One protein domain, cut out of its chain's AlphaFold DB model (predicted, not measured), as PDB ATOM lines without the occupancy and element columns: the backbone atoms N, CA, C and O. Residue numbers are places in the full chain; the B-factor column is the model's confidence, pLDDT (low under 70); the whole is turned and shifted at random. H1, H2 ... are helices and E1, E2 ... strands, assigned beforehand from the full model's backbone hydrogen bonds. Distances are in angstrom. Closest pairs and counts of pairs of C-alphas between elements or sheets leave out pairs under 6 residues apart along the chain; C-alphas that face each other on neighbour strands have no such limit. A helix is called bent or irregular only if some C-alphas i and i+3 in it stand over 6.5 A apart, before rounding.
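Overview. This is residues 4 to 135 of the 285 residues of an uncharacterized protein of Ophiocordyceps australis (UniProt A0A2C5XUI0). A two-stranded ribbon, E1 and E2, sits at one end of a body of mostly crossed helices, H1 to H6, with the short helix H7 beyond the ribbon. H1 lies near the middle of the body, and at the end away from the ribbon a long unnamed stretch makes a loop whose residues 29 to 34 stick out. The printed part has 132 residues with two named strands and seven named helices, in the order E1, H1, H2, H3, H4, E2, H5, H6, H7; the sheet E1 - E2 is antiparallel, and the class is mostly helix. The whole is compact, with a radius of gyration of the C-alphas of 15.2 A, yet elongated in outline, spanning 53 by 31 by 30 A.

Along the chain. Strand E1, residues 4 to 7, begins at C-alpha 4 (33.166, -12.219, -51.626), and E2, residues 100 to 104, is 14.1 A long. H1 is residues 40 to 47, with C-alpha 40 at (31.712, 11.854, -46.397). H2, residues 50 to 60, is 15.4 A long; H3, residues 67 to 78, 16.8 A; and H4, residues 81 to 94, 20.1 A. H5, residues 105 to 114, is 15.2 A long and irregular: C-alphas 106 and 109 are 7.7 A apart. H6 is residues 118 to 125, and H7, residues 129 to 133, ends at C-alpha 133 (24.328, -18.211, -50.642).

Arrangement. E1 and E2 are antiparallel at 157 degrees, with N 4 and O 103 at 2.9 A and N 101 and O 6 at 2.9 A, within hydrogen-bond range. The closest C-alphas of E2 and H7, those of Cys 102 and Pro 129, are 5.7 A apart; those of E2 and H6, Trp 103 and Met 125, are 5.4 A apart. H5 and H6 form a helical hairpin and touch, with the closest C-alphas, Ile 112 and Ala 121, 5.3 A apart, at a steep tilt of 44 degrees, opposite ways. H2 touches H5 at Cys 59 and Leu 109, closest C-alphas 5.6 A. H3 touches H6 with residues 71 to 76 alone, about perpendicular at 85 degrees; the closest C-alphas, Ile 72 and Met 119, are 6.1 A apart. H3 touches H1 with residues 68 to 73 alone, at a steep tilt of 58 degrees; the closest C-alphas, Gly 41 and Ala 69, are 4.1 A apart. H4 touches H1 with residues 88 to 91 alone, at a shallow tilt of 26 degrees, the same way; the closest C-alphas, Ile 44 and Phe 91, are 6.5 A apart. H7 touches no helix. Every O i to N i+4 pair is within hydrogen-bond range in H1, H2, H3, H4, H6 and H7, and 4 of 6 in H5.

Size, cuts and confidence. The two C-alphas farthest apart, those of Ala 31 and Ser 134, are 53.9 A apart. The printed part has no cut. The link from E1 to H1, 32 residues, is long. Mean pLDDT of the printed part is 84.5, and residues 12 to 37 are under 70.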
ATOM      1  N   LEU A   4      32.554 -12.428 -52.927       97.62
ATOM      2  CA  LEU A   4      33.166 -12.219 -51.626       97.62
ATOM      3  C   LEU A   4      32.135 -11.602 -50.696       97.62
ATOM      4  O   LEU A   4      31.342 -10.758 -51.109       97.62
ATOM      5  N   CYS A   5      32.139 -12.038 -49.440       98.12
ATOM      6  CA  CYS A   5      31.240 -11.537 -48.413       98.12
ATOM      7  C   CYS A   5      32.048 -11.112 -47.195       98.12
ATOM      8  O   CYS A   5      32.954 -11.820 -46.760       98.12
ATOM      9  N   SER A   6      31.699  -9.968 -46.621       98.12
ATOM     10  CA  SER A   6      32.327  -9.467 -45.405       98.12
ATOM     11  C   SER A   6      31.357  -8.582 -44.632       98.12
ATOM     12  O   SER A   6      30.248  -8.286 -45.084       98.12
ATOM     13  N   PHE A   7      31.750  -8.191 -43.430       97.88
ATOM     14  CA  PHE A   7      30.986  -7.261 -42.619       97.88
ATOM     15  C   PHE A   7      31.443  -5.834 -42.896       97.88
ATOM     16  O   PHE A   7      32.638  -5.547 -42.979       97.88
ATOM     17  N   MET A   8      30.477  -4.927 -43.018       97.19
ATOM     18  CA  MET A   8      30.756  -3.500 -42.966       97.19
ATOM     19  C   MET A   8      31.446  -3.144 -41.643       97.19
ATOM     20  O   MET A   8      31.214  -3.757 -40.600       97.19
ATOM     21  N   ARG A   9      32.290  -2.121 -41.691       95.31
ATOM     22  CA  ARG A   9      32.984  -1.552 -40.539       95.31
ATOM     23  C   ARG A   9      32.133  -0.445 -39.915       95.31
ATOM     24  O   ARG A   9      31.288   0.163 -40.568       95.31
ATOM     25  N   SER A  10      32.387  -0.132 -38.646       88.56
ATOM     26  CA  SER A  10      31.619   0.884 -37.909       88.56
ATOM     27  C   SER A  10      31.797   2.317 -38.426       88.56
ATOM     28  O   SER A  10      31.060   3.200 -37.995       88.56
ATOM     29  N   GLY A  11      32.769   2.564 -39.311       73.00
ATOM     30  CA  GLY A  11      33.131   3.900 -39.793       73.00
ATOM     31  C   GLY A  11      34.063   4.683 -38.859       73.00
ATOM     32  O   GLY A  11      34.599   5.712 -39.259       73.00
ATOM     33  N   TYR A  12      34.289   4.182 -37.636       64.62
ATOM     34  CA  TYR A  12      35.103   4.822 -36.587       64.62
ATOM     35  C   TYR A  12      36.348   4.020 -36.192       64.62
ATOM     36  O   TYR A  12      37.140   4.475 -35.370       64.62
ATOM     37  N   ALA A  13      36.521   2.814 -36.743       49.66
ATOM     38  CA  ALA A  13      37.711   2.010 -36.509       49.66
ATOM     39  C   ALA A  13      38.882   2.618 -37.296       49.66
ATOM     40  O   ALA A  13      39.067   2.348 -38.482       49.66
ATOM     41  N   SER A  14      39.635   3.487 -36.627       40.06
ATOM     42  CA  SER A  14      40.865   4.108 -37.099       40.06
ATOM     43  C   SER A  14      41.947   3.060 -37.372       40.06
ATOM     44  O   SER A  14      42.779   2.773 -36.515       40.06
ATOM     45  N   GLN A  15      41.926   2.452 -38.553       42.56
ATOM     46  CA  GLN A  15      43.143   1.871 -39.132       42.56
ATOM     47  C   GLN A  15      43.911   2.895 -39.976       42.56
ATOM     48  O   GLN A  15      45.100   2.717 -40.200       42.56
ATOM     49  N   TYR A  16      43.264   4.004 -40.342       42.94
ATOM     50  CA  TYR A  16      43.935   5.228 -40.759       42.94
ATOM     51  C   TYR A  16      44.195   6.075 -39.514       42.94
ATOM     52  O   TYR A  16      43.303   6.240 -38.675       42.94
ATOM     53  N   SER A  17      45.422   6.573 -39.377       37.53
ATOM     54  CA  SER A  17      45.814   7.556 -38.368       37.53
ATOM     55  C   SER A  17      44.790   8.697 -38.347       37.53
ATOM     56  O   SER A  17      44.750   9.548 -39.231       37.53
ATOM     57  N   VAL A  18      43.923   8.739 -37.329       41.66
ATOM     58  CA  VAL A  18      42.972   9.857 -37.153       41.66
ATOM     59  C   VAL A  18      43.727  11.160 -36.868       41.66
ATOM     60  O   VAL A  18      43.203  12.241 -37.109       41.66
ATOM     61  N   SER A  19      44.989  11.064 -36.443       38.97
ATOM     62  CA  SER A  19      45.937  12.178 -36.381       38.97
ATOM     63  C   SER A  19      46.277  12.801 -37.743       38.97
ATOM     64  O   SER A  19      46.811  13.905 -37.744       38.97
ATOM     65  N   GLU A  20      45.946  12.160 -38.871       38.22
ATOM     66  CA  GLU A  20      46.132  12.697 -40.233       38.22
ATOM     67  C   GLU A  20      44.801  13.033 -40.935       38.22
ATOM     68  O   GLU A  20      44.741  13.970 -41.732       38.22
ATOM     69  N   LEU A  21      43.687  12.401 -40.538       40.25
ATOM     70  CA  LEU A  21      42.328  12.828 -40.926       40.25
ATOM     71  C   LEU A  21      41.931  14.203 -40.350       40.25
ATOM     72  O   LEU A  21      40.884  14.750 -40.696       40.25
ATOM     73  N   THR A  22      42.757  14.792 -39.485       39.41
ATOM     74  CA  THR A  22      42.534  16.120 -38.907       39.41
ATOM     75  C   THR A  22      42.847  17.287 -39.837       39.41
ATOM     76  O   THR A  22      42.624  18.405 -39.391       39.41
ATOM     77  N   ASN A  23      43.300  17.118 -41.089       35.94
ATOM     78  CA  ASN A  23      43.675  18.290 -41.905       35.94
ATOM     79  C   ASN A  23      43.326  18.274 -43.399       35.94
ATOM     80  O   ASN A  23      43.703  19.210 -44.105       35.94
ATOM     81  N   HIS A  24      42.545  17.321 -43.905       38.44
ATOM     82  CA  HIS A  24      41.901  17.476 -45.221       38.44
ATOM     83  C   HIS A  24      40.441  17.889 -45.062       38.44
ATOM     84  O   HIS A  24      39.500  17.293 -45.575       38.44
ATOM     85  N   TYR A  25      40.272  19.001 -44.344       43.06
ATOM     86  CA  TYR A  25      39.114  19.859 -44.518       43.06
ATOM     87  C   TYR A  25      39.119  20.325 -45.969       43.06
ATOM     88  O   TYR A  25      39.975  21.121 -46.351       43.06
ATOM     89  N   ILE A  26      38.169  19.860 -46.779       40.62
ATOM     90  CA  ILE A  26      37.876  20.540 -48.040       40.62
ATOM     91  C   ILE A  26      37.516  21.975 -47.638       40.62
ATOM     92  O   ILE A  26      36.541  22.153 -46.896       40.62
ATOM     93  N   PRO A  27      38.280  23.004 -48.048       36.72
ATOM     94  CA  PRO A  27      37.873  24.366 -47.797       36.72
ATOM     95  C   PRO A  27      36.598  24.582 -48.602       36.72
ATOM     96  O   PRO A  27      36.620  24.805 -49.811       36.72
ATOM     97  N   VAL A  28      35.458  24.494 -47.918       44.34
ATOM     98  CA  VAL A  28      34.227  25.104 -48.395       44.34
ATOM     99  C   VAL A  28      34.602  26.559 -48.608       44.34
ATOM    100  O   VAL A  28      35.052  27.196 -47.658       44.34
ATOM    101  N   ASN A  29      34.522  27.008 -49.863       44.41
ATOM    102  CA  ASN A  29      34.621  28.389 -50.332       44.41
ATOM    103  C   ASN A  29      34.859  29.403 -49.188       44.41
ATOM    104  O   ASN A  29      33.977  29.516 -48.334       44.41
ATOM    105  N   PRO A  30      35.972  30.166 -49.153       48.75
ATOM    106  CA  PRO A  30      36.355  31.021 -48.017       48.75
ATOM    107  C   PRO A  30      35.283  32.028 -47.543       48.75
ATOM    108  O   PRO A  30      35.414  32.601 -46.460       48.75
ATOM    109  N   ALA A  31      34.197  32.206 -48.300       49.34
ATOM    110  CA  ALA A  31      32.959  32.867 -47.889       49.34
ATOM    111  C   ALA A  31      32.144  32.143 -46.781       49.34
ATOM    112  O   ALA A  31      31.252  32.751 -46.190       49.34
ATOM    113  N   HIS A  32      32.424  30.876 -46.458       47.69
ATOM    114  CA  HIS A  32      31.718  30.080 -45.445       47.69
ATOM    115  C   HIS A  32      32.626  29.702 -44.266       47.69
ATOM    116  O   HIS A  32      32.820  28.533 -43.938       47.69
ATOM    117  N   LYS A  33      33.166  30.714 -43.578       40.84
ATOM    118  CA  LYS A  33      33.842  30.527 -42.285       40.84
ATOM    119  C   LYS A  33      32.865  29.931 -41.258       40.84
ATOM    120  O   LYS A  33      31.901  30.589 -40.879       40.84
ATOM    121  N   GLY A  34      33.131  28.708 -40.790       44.41
ATOM    122  CA  GLY A  34      32.551  28.171 -39.547       44.41
ATOM    123  C   GLY A  34      31.672  26.918 -39.644       44.41
ATOM    124  O   GLY A  34      31.178  26.473 -38.612       44.41
ATOM    125  N   LYS A  35      31.473  26.309 -40.820       46.66
ATOM    126  CA  LYS A  35      30.823  24.987 -40.913       46.66
ATOM    127  C   LYS A  35      31.843  23.925 -41.292       46.66
ATOM    128  O   LYS A  35      32.220  23.820 -42.452       46.66
ATOM    129  N   HIS A  36      32.264  23.128 -40.313       50.81
ATOM    130  CA  HIS A  36      32.989  21.888 -40.571       50.81
ATOM    131  C   HIS A  36      32.091  20.978 -41.423       50.81
ATOM    132  O   HIS A  36      31.057  20.505 -40.952       50.81
ATOM    133  N   SER A  37      32.436  20.781 -42.696       65.12
ATOM    134  CA  SER A  37      31.812  19.749 -43.521       65.12
ATOM    135  C   SER A  37      32.511  18.429 -43.231       65.12
ATOM    136  O   SER A  37      33.727  18.334 -43.377       65.12
ATOM    137  N   LEU A  38      31.745  17.426 -42.807       78.31
ATOM    138  CA  LEU A  38      32.236  16.059 -42.683       78.31
ATOM    139  C   LEU A  38      32.749  15.576 -44.049       78.31
ATOM    140  O   LEU A  38      32.047  15.737 -45.051       78.31
ATOM    141  N   ASP A  39      33.942  14.982 -44.075       88.75
ATOM    142  CA  ASP A  39      34.446  14.247 -45.235       88.75
ATOM    143  C   ASP A  39      33.657  12.935 -45.370       88.75
ATOM    144  O   ASP A  39      33.937  11.923 -44.718       88.75
ATOM    145  N   TRP A  40      32.602  12.987 -46.181       92.06
ATOM    146  CA  TRP A  40      31.712  11.854 -46.397       92.06
ATOM    147  C   TRP A  40      32.374  10.733 -47.194       92.06
ATOM    148  O   TRP A  40      32.053   9.572 -46.958       92.06
ATOM    149  N   GLY A  41      33.299  11.055 -48.099       94.44
ATOM    150  CA  GLY A  41      34.075  10.074 -48.851       94.44
ATOM    151  C   GLY A  41      34.900   9.189 -47.927       94.44
ATOM    152  O   GLY A  41      34.746   7.967 -47.952       94.44
ATOM    153  N   SER A  42      35.685   9.804 -47.041       93.56
ATOM    154  CA  SER A  42      36.473   9.080 -46.036       93.56
ATOM    155  C   SER A  42      35.588   8.270 -45.087       93.56
ATOM    156  O   SER A  42      35.894   7.115 -44.791       93.56
ATOM    157  N   PHE A  43      34.448   8.828 -44.660       93.50
ATOM    158  CA  PHE A  43      33.474   8.101 -43.840       93.50
ATOM    159  C   PHE A  43      32.902   6.863 -44.552       93.50
ATOM    160  O   PHE A  43      32.803   5.795 -43.957       93.50
ATOM    161  N   ILE A  44      32.518   6.967 -45.826       95.12
ATOM    162  CA  ILE A  44      31.977   5.822 -46.570       95.12
ATOM    163  C   ILE A  44      33.044   4.735 -46.714       95.12
ATOM    164  O   ILE A  44      32.773   3.578 -46.380       95.12
ATOM    165  N   ILE A  45      34.264   5.094 -47.120       95.62
ATOM    166  CA  ILE A  45      35.387   4.150 -47.247       95.62
ATOM    167  C   ILE A  45      35.648   3.436 -45.917       95.62
ATOM    168  O   ILE A  45      35.783   2.209 -45.886       95.62
ATOM    169  N   SER A  46      35.635   4.165 -44.798       94.25
ATOM    170  CA  SER A  46      35.857   3.584 -43.471       94.25
ATOM    171  C   SER A  46      34.723   2.664 -43.001       94.25
ATOM    172  O   SER A  46      34.939   1.871 -42.084       94.25
ATOM    173  N   THR A  47      33.532   2.719 -43.614       96.00
ATOM    174  CA  THR A  47      32.420   1.780 -43.349       96.00
ATOM    175  C   THR A  47      32.415   0.549 -44.253       96.00
ATOM    176  O   THR A  47      31.832  -0.474 -43.893       96.00
ATOM    177  N   LEU A  48      33.057   0.603 -45.418       97.19
ATOM    178  CA  LEU A  48      33.120  -0.525 -46.349       97.19
ATOM    179  C   LEU A  48      34.138  -1.584 -45.881       97.19
ATOM    180  O   LEU A  48      35.075  -1.239 -45.153       97.19
ATOM    181  N   PRO A  49      33.979  -2.868 -46.261       97.69
ATOM    182  CA  PRO A  49      34.988  -3.896 -45.995       97.69
ATOM    183  C   PRO A  49      36.349  -3.538 -46.606       97.69
ATOM    184  O   PRO A  49      36.400  -3.091 -47.747       97.69
ATOM    185  N   THR A  50      37.451  -3.777 -45.888       96.44
ATOM    186  CA  THR A  50      38.809  -3.448 -46.370       96.44
ATOM    187  C   THR A  50      39.121  -4.107 -47.714       96.44
ATOM    188  O   THR A  50      39.521  -3.423 -48.645       96.44
ATOM    189  N   THR A  51      38.824  -5.401 -47.855       97.00
ATOM    190  CA  THR A  51      39.067  -6.144 -49.102       97.00
ATOM    191  C   THR A  51      38.258  -5.615 -50.287       97.00
ATOM    192  O   THR A  51      38.715  -5.692 -51.419       97.00
ATOM    193  N   PHE A  52      37.068  -5.051 -50.046       97.69
ATOM    194  CA  PHE A  52      36.287  -4.394 -51.097       97.69
ATOM    195  C   PHE A  52      36.970  -3.107 -51.568       97.69
ATOM    196  O   PHE A  52      36.985  -2.837 -52.763       97.69
ATOM    197  N   ILE A  53      37.533  -2.323 -50.642       97.25
ATOM    198  CA  ILE A  53      38.244  -1.078 -50.964       97.25
ATOM    199  C   ILE A  53      39.517  -1.363 -51.758       97.25
ATOM    200  O   ILE A  53      39.690  -0.766 -52.812       97.25
ATOM    201  N   GLU A  54      40.340  -2.314 -51.314       95.94
ATOM    202  CA  GLU A  54      41.575  -2.702 -52.014       95.94
ATOM    203  C   GLU A  54      41.287  -3.123 -53.465       95.94
ATOM    204  O   GLU A  54      41.959  -2.696 -54.399       95.94
ATOM    205  N   GLN A  55      40.229  -3.911 -53.672       97.06
ATOM    206  CA  GLN A  55      39.789  -4.329 -55.005       97.06
ATOM    207  C   GLN A  55      39.231  -3.176 -55.840       97.06
ATOM    208  O   GLN A  55      39.410  -3.149 -57.057       97.06
ATOM    209  N   LEU A  56      38.545  -2.228 -55.199       96.94
ATOM    210  CA  LEU A  56      38.021  -1.045 -55.867       96.94
ATOM    211  C   LEU A  56      39.157  -0.139 -56.348       96.94
ATOM    212  O   LEU A  56      39.105   0.347 -57.476       96.94
ATOM    213  N   GLU A  57      40.175   0.073 -55.517       96.12
ATOM    214  CA  GLU A  57      41.381   0.839 -55.848       96.12
ATOM    215  C   GLU A  57      42.153   0.179 -56.997       96.12
ATOM    216  O   GLU A  57      42.466   0.853 -57.978       96.12
ATOM    217  N   ASP A  58      42.330  -1.146 -56.947       95.62
ATOM    218  CA  ASP A  58      42.926  -1.949 -58.025       95.62
ATOM    219  C   ASP A  58      42.161  -1.794 -59.354       95.62
ATOM    220  O   ASP A  58      42.735  -1.412 -60.374       95.62
ATOM    221  N   CYS A  59      40.833  -1.964 -59.344       96.19
ATOM    222  CA  CYS A  59      40.000  -1.823 -60.546       96.19
ATOM    223  C   CYS A  59      39.975  -0.395 -61.114       96.19
ATOM    224  O   CYS A  59      39.747  -0.207 -62.308       96.19
ATOM    225  N   THR A  60      40.149   0.621 -60.269       94.88
ATOM    226  CA  THR A  60      40.108   2.034 -60.681       94.88
ATOM    227  C   THR A  60      41.485   2.621 -60.970       94.88
ATOM    228  O   THR A  60      41.558   3.765 -61.420       94.88
ATOM    229  N   LEU A  61      42.558   1.851 -60.751       94.81
ATOM    230  CA  LEU A  61      43.949   2.303 -60.825       94.81
ATOM    231  C   LEU A  61      44.220   3.529 -59.932       94.81
ATOM    232  O   LEU A  61      45.045   4.383 -60.262       94.81
ATOM    233  N   ILE A  62      43.502   3.635 -58.811       92.81
ATOM    234  CA  ILE A  62      43.698   4.697 -57.825       92.81
ATOM    235  C   ILE A  62      44.830   4.268 -56.896       92.81
ATOM    236  O   ILE A  62      44.692   3.308 -56.146       92.81
ATOM    237  N   THR A  63      45.948   4.988 -56.944       89.88
ATOM    238  CA  THR A  63      47.136   4.688 -56.125       89.88
ATOM    239  C   THR A  63      47.444   5.765 -55.092       89.88
ATOM    240  O   THR A  63      48.234   5.531 -54.183       89.88
ATOM    241  N   GLU A  64      46.892   6.969 -55.259       91.12
ATOM    242  CA  GLU A  64      47.147   8.096 -54.364       91.12
ATOM    243  C   GLU A  64      46.209   8.045 -53.152       91.12
ATOM    244  O   GLU A  64      44.985   7.920 -53.283       91.12
ATOM    245  N   GLU A  65      46.788   8.173 -51.958       86.75
ATOM    246  CA  GLU A  65      46.034   8.198 -50.709       86.75
ATOM    247  C   GLU A  65      44.988   9.325 -50.719       86.75
ATOM    248  O   GLU A  65      45.254  10.462 -51.104       86.75
ATOM    249  N   GLY A  66      43.753   9.006 -50.322       88.56
ATOM    250  CA  GLY A  66      42.651   9.972 -50.271       88.56
ATOM    251  C   GLY A  66      42.011  10.312 -51.625       88.56
ATOM    252  O   GLY A  66      40.924  10.898 -51.646       88.56
ATOM    253  N   GLN A  67      42.587   9.897 -52.760       93.44
ATOM    254  CA  GLN A  67      42.005  10.155 -54.082       93.44
ATOM    255  C   GLN A  67      40.625   9.495 -54.236       93.44
ATOM    256  O   GLN A  67      39.689  10.128 -54.735       93.44
ATOM    257  N   LEU A  68      40.457   8.268 -53.732       94.88
ATOM    258  CA  LEU A  68      39.162   7.580 -53.710       94.88
ATOM    259  C   LEU A  68      38.117   8.365 -52.897       94.88
ATOM    260  O   LEU A  68      36.990   8.565 -53.359       94.88
ATOM    261  N   ALA A  69      38.496   8.871 -51.718       94.75
ATOM    262  CA  ALA A  69      37.618   9.680 -50.870       94.75
ATOM    263  C   ALA A  69      37.186  10.965 -51.587       94.75
ATOM    264  O   ALA A  69      36.003  11.313 -51.592       94.75
ATOM    265  N   ASN A  70      38.123  11.637 -52.256       93.94
ATOM    266  CA  ASN A  70      37.843  12.841 -53.028       93.94
ATOM    267  C   ASN A  70      36.870  12.570 -54.191       93.94
ATOM    268  O   ASN A  70      35.897  13.305 -54.363       93.94
ATOM    269  N   ILE A  71      37.063  11.481 -54.944       95.62
ATOM    270  CA  ILE A  71      36.142  11.081 -56.023       95.62
ATOM    271  C   ILE A  71      34.733  10.846 -55.471       95.62
ATOM    272  O   ILE A  71      33.759  11.358 -56.034       95.62
ATOM    273  N   ILE A  72      34.610  10.134 -54.346       95.81
ATOM    274  CA  ILE A  72      33.316   9.905 -53.691       95.81
ATOM    275  C   ILE A  72      32.690  11.235 -53.248       95.81
ATOM    276  O   ILE A  72      31.509  11.459 -53.510       95.81
ATOM    277  N   ASN A  73      33.456  12.157 -52.660       94.62
ATOM    278  CA  ASN A  73      32.954  13.479 -52.270       94.62
ATOM    279  C   ASN A  73      32.418  14.282 -53.462       94.62
ATOM    280  O   ASN A  73      31.320  14.836 -53.378       94.62
ATOM    281  N   VAL A  74      33.144  14.306 -54.584       94.44
ATOM    282  CA  VAL A  74      32.696  14.964 -55.826       94.44
ATOM    283  C   VAL A  74      31.430  14.300 -56.373       94.44
ATOM    284  O   VAL A  74      30.511  14.965 -56.853       94.44
ATOM    285  N   ASN A  75      31.342  12.970 -56.299       94.75
ATOM    286  CA  ASN A  75      30.155  12.239 -56.739       94.75
ATOM    287  C   ASN A  75      28.942  12.604 -55.874       94.75
ATOM    288  O   ASN A  75      27.902  12.981 -56.413       94.75
ATOM    289  N   LEU A  76      29.100  12.593 -54.550       92.12
ATOM    290  CA  LEU A  76      28.067  12.997 -53.600       92.12
ATOM    291  C   LEU A  76      27.655  14.462 -53.787       92.12
ATOM    292  O   LEU A  76      26.469  14.771 -53.695       92.12
ATOM    293  N   SER A  77      28.583  15.385 -54.062       92.00
ATOM    294  CA  SER A  77      28.238  16.800 -54.270       92.00
ATOM    295  C   SER A  77      27.380  17.027 -55.515       92.00
ATOM    296  O   SER A  77      26.558  17.941 -55.519       92.00
ATOM    297  N   ASN A  78      27.538  16.179 -56.534       90.94
ATOM    298  CA  ASN A  78      26.800  16.259 -57.796       90.94
ATOM    299  C   ASN A  78      25.453  15.514 -57.766       90.94
ATOM    300  O   ASN A  78      24.671  15.601 -58.715       90.94
ATOM    301  N   MET A  79      25.152  14.780 -56.692       88.81
ATOM    302  CA  MET A  79      23.876  14.085 -56.534       88.81
ATOM    303  C   MET A  79      22.733  15.035 -56.173       88.81
ATOM    304  O   MET A  79      22.904  16.033 -55.472       88.81
ATOM    305  N   LYS A  80      21.509  14.660 -56.576       89.12
ATOM    306  CA  LYS A  80      20.289  15.320 -56.092       89.12
ATOM    307  C   LYS A  80      20.251  15.243 -54.555       89.12
ATOM    308  O   LYS A  80      20.477  14.155 -54.020       89.12
ATOM    309  N   PRO A  81      19.909  16.336 -53.840       84.44
ATOM    310  CA  PRO A  81      19.977  16.375 -52.378       84.44
ATOM    311  C   PRO A  81      19.268  15.211 -51.672       84.44
ATOM    312  O   PRO A  81      19.842  14.629 -50.757       84.44
ATOM    313  N   GLY A  82      18.072  14.825 -52.136       85.25
ATOM    314  CA  GLY A  82      17.329  13.693 -51.573       85.25
ATOM    315  C   GLY A  82      18.049  12.354 -51.755       85.25
ATOM    316  O   GLY A  82      18.222  11.622 -50.788       85.25
ATOM    317  N   SER A  83      18.531  12.050 -52.966       87.31
ATOM    318  CA  SER A  83      19.284  10.815 -53.243       87.31
ATOM    319  C   SER A  83      20.552  10.724 -52.395       87.31
ATOM    320  O   SER A  83      20.793   9.695 -51.770       87.31
ATOM    321  N   ARG A  84      21.299  11.833 -52.300       90.12
ATOM    322  CA  ARG A  84      22.486  11.935 -51.447       90.12
ATOM    323  C   ARG A  84      22.157  11.627 -49.990       90.12
ATOM    324  O   ARG A  84      22.866  10.863 -49.348       90.12
ATOM    325  N   GLU A  85      21.093  12.219 -49.450       89.25
ATOM    326  CA  GLU A  85      20.708  11.996 -48.055       89.25
ATOM    327  C   GLU A  85      20.348  10.530 -47.779       89.25
ATOM    328  O   GLU A  85      20.775   9.984 -46.759       89.25
ATOM    329  N   TYR A  86      19.611   9.878 -48.685       90.19
ATOM    330  CA  TYR A  86      19.275   8.459 -48.559       90.19
ATOM    331  C   TYR A  86      20.518   7.565 -48.554       90.19
ATOM    332  O   TYR A  86      20.643   6.713 -47.673       90.19
ATOM    333  N   GLU A  87      21.458   7.783 -49.478       92.38
ATOM    334  CA  GLU A  87      22.705   7.013 -49.534       92.38
ATOM    335  C   GLU A  87      23.548   7.208 -48.269       92.38
ATOM    336  O   GLU A  87      23.899   6.233 -47.602       92.38
ATOM    337  N   LEU A  88      23.800   8.457 -47.860       93.25
ATOM    338  CA  LEU A  88      24.579   8.754 -46.652       93.25
ATOM    339  C   LEU A  88      23.950   8.141 -45.396       93.25
ATOM    340  O   LEU A  88      24.646   7.594 -44.535       93.25
ATOM    341  N   ARG A  89      22.619   8.205 -45.292       93.81
ATOM    342  CA  ARG A  89      21.866   7.599 -44.191       93.81
ATOM    343  C   ARG A  89      22.028   6.081 -44.170       93.81
ATOM    344  O   ARG A  89      22.137   5.516 -43.082       93.81
ATOM    345  N   TRP A  90      22.064   5.426 -45.329       95.75
ATOM    346  CA  TRP A  90      22.263   3.982 -45.414       95.75
ATOM    347  C   TRP A  90      23.613   3.577 -44.813       95.75
ATOM    348  O   TRP A  90      23.637   2.814 -43.845       95.75
ATOM    349  N   PHE A  91      24.723   4.167 -45.271       95.50
ATOM    350  CA  PHE A  91      26.060   3.851 -44.743       95.50
ATOM    351  C   PHE A  91      26.177   4.159 -43.249       95.50
ATOM    352  O   PHE A  91      26.638   3.317 -42.474       95.50
ATOM    353  N   LYS A  92      25.650   5.313 -42.815       93.88
ATOM    354  CA  LYS A  92      25.623   5.706 -41.399       93.88
ATOM    355  C   LYS A  92      24.882   4.708 -40.511       93.88
ATOM    356  O   LYS A  92      25.288   4.482 -39.374       93.88
ATOM    357  N   ASN A  93      23.808   4.107 -41.014       94.94
ATOM    358  CA  ASN A  93      22.984   3.181 -40.244       94.94
ATOM    359  C   ASN A  93      23.483   1.732 -40.299       94.94
ATOM    360  O   ASN A  93      23.223   0.968 -39.367       94.94
ATOM    361  N   ARG A  94      24.136   1.334 -41.396       95.69
ATOM    362  CA  ARG A  94      24.541  -0.056 -41.661       95.69
ATOM    363  C   ARG A  94      25.956  -0.369 -41.190       95.69
ATOM    364  O   ARG A  94      26.174  -1.469 -40.685       95.69
ATOM    365  N   GLY A  95      26.871   0.600 -41.256       93.69
ATOM    366  CA  GLY A  95      28.245   0.453 -40.767       93.69
ATOM    367  C   GLY A  95      28.320   0.045 -39.288       93.69
ATOM    368  O   GLY A  95      28.826  -1.034 -38.984       93.69
ATOM    369  N   PRO A  96      27.746   0.821 -38.344       92.38
ATOM    370  CA  PRO A  96      27.766   0.488 -36.913       92.38
ATOM    371  C   PRO A  96      27.097  -0.845 -36.560       92.38
ATOM    372  O   PRO A  96      27.433  -1.453 -35.549       92.38
ATOM    373  N   LYS A  97      26.160  -1.308 -37.395       95.69
ATOM    374  CA  LYS A  97      25.482  -2.603 -37.237       95.69
ATOM    375  C   LYS A  97      26.274  -3.770 -37.821       95.69
ATOM    376  O   LYS A  97      25.764  -4.885 -37.800       95.69
ATOM    377  N   GLN A  98      27.461  -3.508 -38.374       95.50
ATOM    378  CA  GLN A  98      28.274  -4.487 -39.084       95.50
ATOM    379  C   GLN A  98      27.427  -5.258 -40.098       95.50
ATOM    380  O   GLN A  98      27.373  -6.482 -40.084       95.50
ATOM    381  N   GLN A  99      26.680  -4.540 -40.942       97.62
ATOM    382  CA  GLN A  99      25.855  -5.174 -41.967       97.62
ATOM    383  C   GLN A  99      26.733  -6.085 -42.832       97.62
ATOM    384  O   GLN A  99      27.725  -5.640 -43.404       97.62
ATOM    385  N   SER A 100      26.370  -7.363 -42.941       98.19
ATOM    386  CA  SER A 100      27.036  -8.258 -43.885       98.19
ATOM    387  C   SER A 100      26.622  -7.895 -45.307       98.19
ATOM    388  O   SER A 100      25.427  -7.724 -45.577       98.19
ATOM    389  N   VAL A 101      27.609  -7.766 -46.187       98.31
ATOM    390  CA  VAL A 101      27.463  -7.424 -47.603       98.31
ATOM    391  C   VAL A 101      28.299  -8.384 -48.440       98.31
ATOM    392  O   VAL A 101      29.343  -8.856 -47.986       98.31
ATOM    393  N   CYS A 102      27.850  -8.653 -49.661       98.50
ATOM    394  CA  CYS A 102      28.625  -9.391 -50.652       98.50
ATOM    395  C   CYS A 102      28.771  -8.587 -51.942       98.50
ATOM    396  O   CYS A 102      27.941  -7.725 -52.227       98.50
ATOM    397  N   TRP A 103      29.794  -8.888 -52.729       97.94
ATOM    398  CA  TRP A 103      30.033  -8.290 -54.041       97.94
ATOM    399  C   TRP A 103      30.704  -9.306 -54.964       97.94
ATOM    400  O   TRP A 103      31.326 -10.260 -54.495       97.94
ATOM    401  N   ASP A 104      30.553  -9.108 -56.270       96.25
ATOM    402  CA  ASP A 104      31.191  -9.934 -57.292       96.25
ATOM    403  C   ASP A 104      32.439  -9.221 -57.812       96.25
ATOM    404  O   ASP A 104      32.334  -8.208 -58.508       96.25
ATOM    405  N   TYR A 105      33.616  -9.719 -57.431       95.31
ATOM    406  CA  TYR A 105      34.881  -9.113 -57.845       95.31
ATOM    407  C   TYR A 105      35.077  -9.199 -59.364       95.31
ATOM    408  O   TYR A 105      35.481  -8.213 -59.978       95.31
ATOM    409  N   ASP A 106      34.681 -10.319 -59.983       94.31
ATOM    410  CA  ASP A 106      34.886 -10.575 -61.415       94.31
ATOM    411  C   ASP A 106      34.164  -9.527 -62.297       94.31
ATOM    412  O   ASP A 106      34.572  -9.259 -63.425       94.31
ATOM    413  N   HIS A 107      33.100  -8.901 -61.777       94.69
ATOM    414  CA  HIS A 107      32.286  -7.905 -62.485       94.69
ATOM    415  C   HIS A 107      32.467  -6.465 -61.977       94.69
ATOM    416  O   HIS A 107      31.767  -5.560 -62.447       94.69
ATOM    417  N   MET A 108      33.392  -6.221 -61.044       96.06
ATOM    418  CA  MET A 108      33.590  -4.908 -60.422       96.06
ATOM    419  C   MET A 108      33.954  -3.829 -61.451       96.06
ATOM    420  O   MET A 108      33.287  -2.792 -61.508       96.06
ATOM    421  N   LEU A 109      34.943  -4.091 -62.313       96.31
ATOM    422  CA  LEU A 109      35.374  -3.152 -63.355       96.31
ATOM    423  C   LEU A 109      34.229  -2.799 -64.316       96.31
ATOM    424  O   LEU A 109      33.880  -1.626 -64.453       96.31
ATOM    425  N   LYS A 110      33.572  -3.815 -64.896       95.75
ATOM    426  CA  LYS A 110      32.413  -3.634 -65.791       95.75
ATOM    427  C   LYS A 110      31.333  -2.786 -65.120       95.75
ATOM    428  O   LYS A 110      30.752  -1.901 -65.743       95.75
ATOM    429  N   ASN A 111      31.069  -3.022 -63.836       96.38
ATOM    430  CA  ASN A 111      30.106  -2.241 -63.074       96.38
ATOM    431  C   ASN A 111      30.525  -0.764 -62.909       96.38
ATOM    432  O   ASN A 111      29.675   0.118 -63.015       96.38
ATOM    433  N   ILE A 112      31.801  -0.465 -62.679       96.94
ATOM    434  CA  ILE A 112      32.299   0.919 -62.588       96.94
ATOM    435  C   ILE A 112      32.188   1.626 -63.945       96.94
ATOM    436  O   ILE A 112      31.748   2.776 -64.026       96.94
ATOM    437  N   GLU A 113      32.531   0.932 -65.026       96.19
ATOM    438  CA  GLU A 113      32.536   1.488 -66.380       96.19
ATOM    439  C   GLU A 113      31.147   1.903 -66.867       96.19
ATOM    440  O   GLU A 113      31.030   2.895 -67.588       96.19
ATOM    441  N   VAL A 114      30.098   1.202 -66.440       96.38
ATOM    442  CA  VAL A 114      28.710   1.412 -66.886       96.38
ATOM    443  C   VAL A 114      27.870   2.294 -65.956       96.38
ATOM    444  O   VAL A 114      26.741   2.628 -66.314       96.38
ATOM    445  N   HIS A 115      28.376   2.716 -64.792       96.50
ATOM    446  CA  HIS A 115      27.669   3.624 -63.873       96.50
ATOM    447  C   HIS A 115      28.127   5.073 -64.017       96.50
ATOM    448  O   HIS A 115      29.305   5.354 -64.209       96.50
ATOM    449  N   SER A 116      27.200   6.030 -63.926       95.31
ATOM    450  CA  SER A 116      27.491   7.451 -64.172       95.31
ATOM    451  C   SER A 116      28.484   8.062 -63.188       95.31
ATOM    452  O   SER A 116      29.080   9.096 -63.481       95.31
ATOM    453  N   ASN A 117      28.644   7.434 -62.028       95.25
ATOM    454  CA  ASN A 117      29.574   7.824 -60.990       95.25
ATOM    455  C   ASN A 117      29.915   6.610 -60.107       95.25
ATOM    456  O   ASN A 117      29.172   5.622 -60.071       95.25
ATOM    457  N   LEU A 118      31.036   6.696 -59.394       96.69
ATOM    458  CA  LEU A 118      31.580   5.622 -58.569       96.69
ATOM    459  C   LEU A 118      30.669   5.280 -57.389       96.69
ATOM    460  O   LEU A 118      30.526   4.113 -57.044       96.69
ATOM    461  N   MET A 119      29.995   6.270 -56.803       95.94
ATOM    462  CA  MET A 119      29.081   6.034 -55.683       95.94
ATOM    463  C   MET A 119      27.877   5.170 -56.096       95.94
ATOM    464  O   MET A 119      27.533   4.206 -55.415       95.94
ATOM    465  N   GLY A 120      27.297   5.443 -57.269       95.25
ATOM    466  CA  GLY A 120      26.263   4.596 -57.859       95.25
ATOM    467  C   GLY A 120      26.769   3.189 -58.178       95.25
ATOM    468  O   GLY A 120      26.056   2.216 -57.940       95.25
ATOM    469  N   ALA A 121      28.016   3.073 -58.647       97.06
ATOM    470  CA  ALA A 121      28.659   1.784 -58.878       97.06
ATOM    471  C   ALA A 121      28.792   0.981 -57.573       97.06
ATOM    472  O   ALA A 121      28.388  -0.181 -57.536       97.06
ATOM    473  N   ILE A 122      29.301   1.601 -56.499       97.38
ATOM    474  CA  ILE A 122      29.422   1.002 -55.159       97.38
ATOM    475  C   ILE A 122      28.056   0.528 -54.674       97.38
ATOM    476  O   ILE A 122      27.902  -0.634 -54.307       97.38
ATOM    477  N   ALA A 123      27.053   1.403 -54.721       96.31
ATOM    478  CA  ALA A 123      25.714   1.080 -54.254       96.31
ATOM    479  C   ALA A 123      25.085  -0.092 -55.028       96.31
ATOM    480  O   ALA A 123      24.386  -0.920 -54.442       96.31
ATOM    481  N   ASN A 124      25.368  -0.205 -56.330       96.38
ATOM    482  CA  ASN A 124      24.929  -1.337 -57.135       96.38
ATOM    483  C   ASN A 124      25.662  -2.644 -56.782       96.38
ATOM    484  O   ASN A 124      25.016  -3.683 -56.756       96.38
ATOM    485  N   MET A 125      26.964  -2.620 -56.475       96.44
ATOM    486  CA  MET A 125      27.745  -3.838 -56.182       96.44
ATOM    487  C   MET A 125      27.327  -4.540 -54.888       96.44
ATOM    488  O   MET A 125      27.392  -5.771 -54.805       96.44
ATOM    489  N   LEU A 126      26.891  -3.779 -53.881       97.50
ATOM    490  CA  LEU A 126      26.550  -4.331 -52.574       97.50
ATOM    491  C   LEU A 126      25.279  -5.188 -52.632       97.50
ATOM    492  O   LEU A 126      24.172  -4.721 -52.912       97.50
ATOM    493  N   SER A 127      25.454  -6.461 -52.297       97.38
ATOM    494  CA  SER A 127      24.434  -7.501 -52.382       97.38
ATOM    495  C   SER A 127      24.143  -8.122 -51.025       97.38
ATOM    496  O   SER A 127      24.989  -8.155 -50.128       97.38
ATOM    497  N   THR A 128      22.939  -8.664 -50.886       97.88
ATOM    498  CA  THR A 128      22.520  -9.406 -49.700       97.88
ATOM    499  C   THR A 128      23.179 -10.794 -49.679       97.88
ATOM    500  O   THR A 128      23.086 -11.526 -50.673       97.88
ATOM    501  N   PRO A 129      23.779 -11.218 -48.550       97.69
ATOM    502  CA  PRO A 129      24.385 -12.548 -48.440       97.69
ATOM    503  C   PRO A 129      23.412 -13.702 -48.694       97.69
ATOM    504  O   PRO A 129      23.799 -14.743 -49.213       97.69
ATOM    505  N   GLU A 130      22.135 -13.515 -48.362       97.75
ATOM    506  CA  GLU A 130      21.071 -14.503 -48.575       97.75
ATOM    507  C   GLU A 130      20.936 -14.906 -50.054       97.75
ATOM    508  O   GLU A 130      20.916 -16.092 -50.393       97.75
ATOM    509  N   SER A 131      20.909 -13.914 -50.951       96.50
ATOM    510  CA  SER A 131      20.772 -14.155 -52.392       96.50
ATOM    511  C   SER A 131      21.985 -14.873 -52.985       96.50
ATOM    512  O   SER A 131      21.828 -15.795 -53.779       96.50
ATOM    513  N   VAL A 132      23.188 -14.516 -52.526       96.19
ATOM    514  CA  VAL A 132      24.445 -15.127 -52.973       96.19
ATOM    515  C   VAL A 132      24.543 -16.580 -52.500       96.19
ATOM    516  O   VAL A 132      24.818 -17.472 -53.298       96.19
ATOM    517  N   ARG A 133      24.253 -16.852 -51.219       96.62
ATOM    518  CA  ARG A 133      24.328 -18.211 -50.642       96.62
ATOM    519  C   ARG A 133      23.342 -19.190 -51.268       96.62
ATOM    520  O   ARG A 133      23.645 -20.372 -51.376       96.62
ATOM    521  N   SER A 134      22.169 -18.708 -51.671       95.50
ATOM    522  CA  SER A 134      21.152 -19.533 -52.336       95.50
ATOM    523  C   SER A 134      21.448 -19.789 -53.818       95.50
ATOM    524  O   SER A 134      20.669 -20.471 -54.482       95.50
ATOM    525  N   GLY A 135      22.550 -19.249 -54.356       92.56
ATOM    526  CA  GLY A 135      22.915 -19.392 -55.765       92.56
ATOM    527  C   GLY A 135      21.943 -18.695 -56.720       92.56
ATOM    528  O   GLY A 135      21.960 -18.973 -57.920       92.56
TER     529      GLY A 135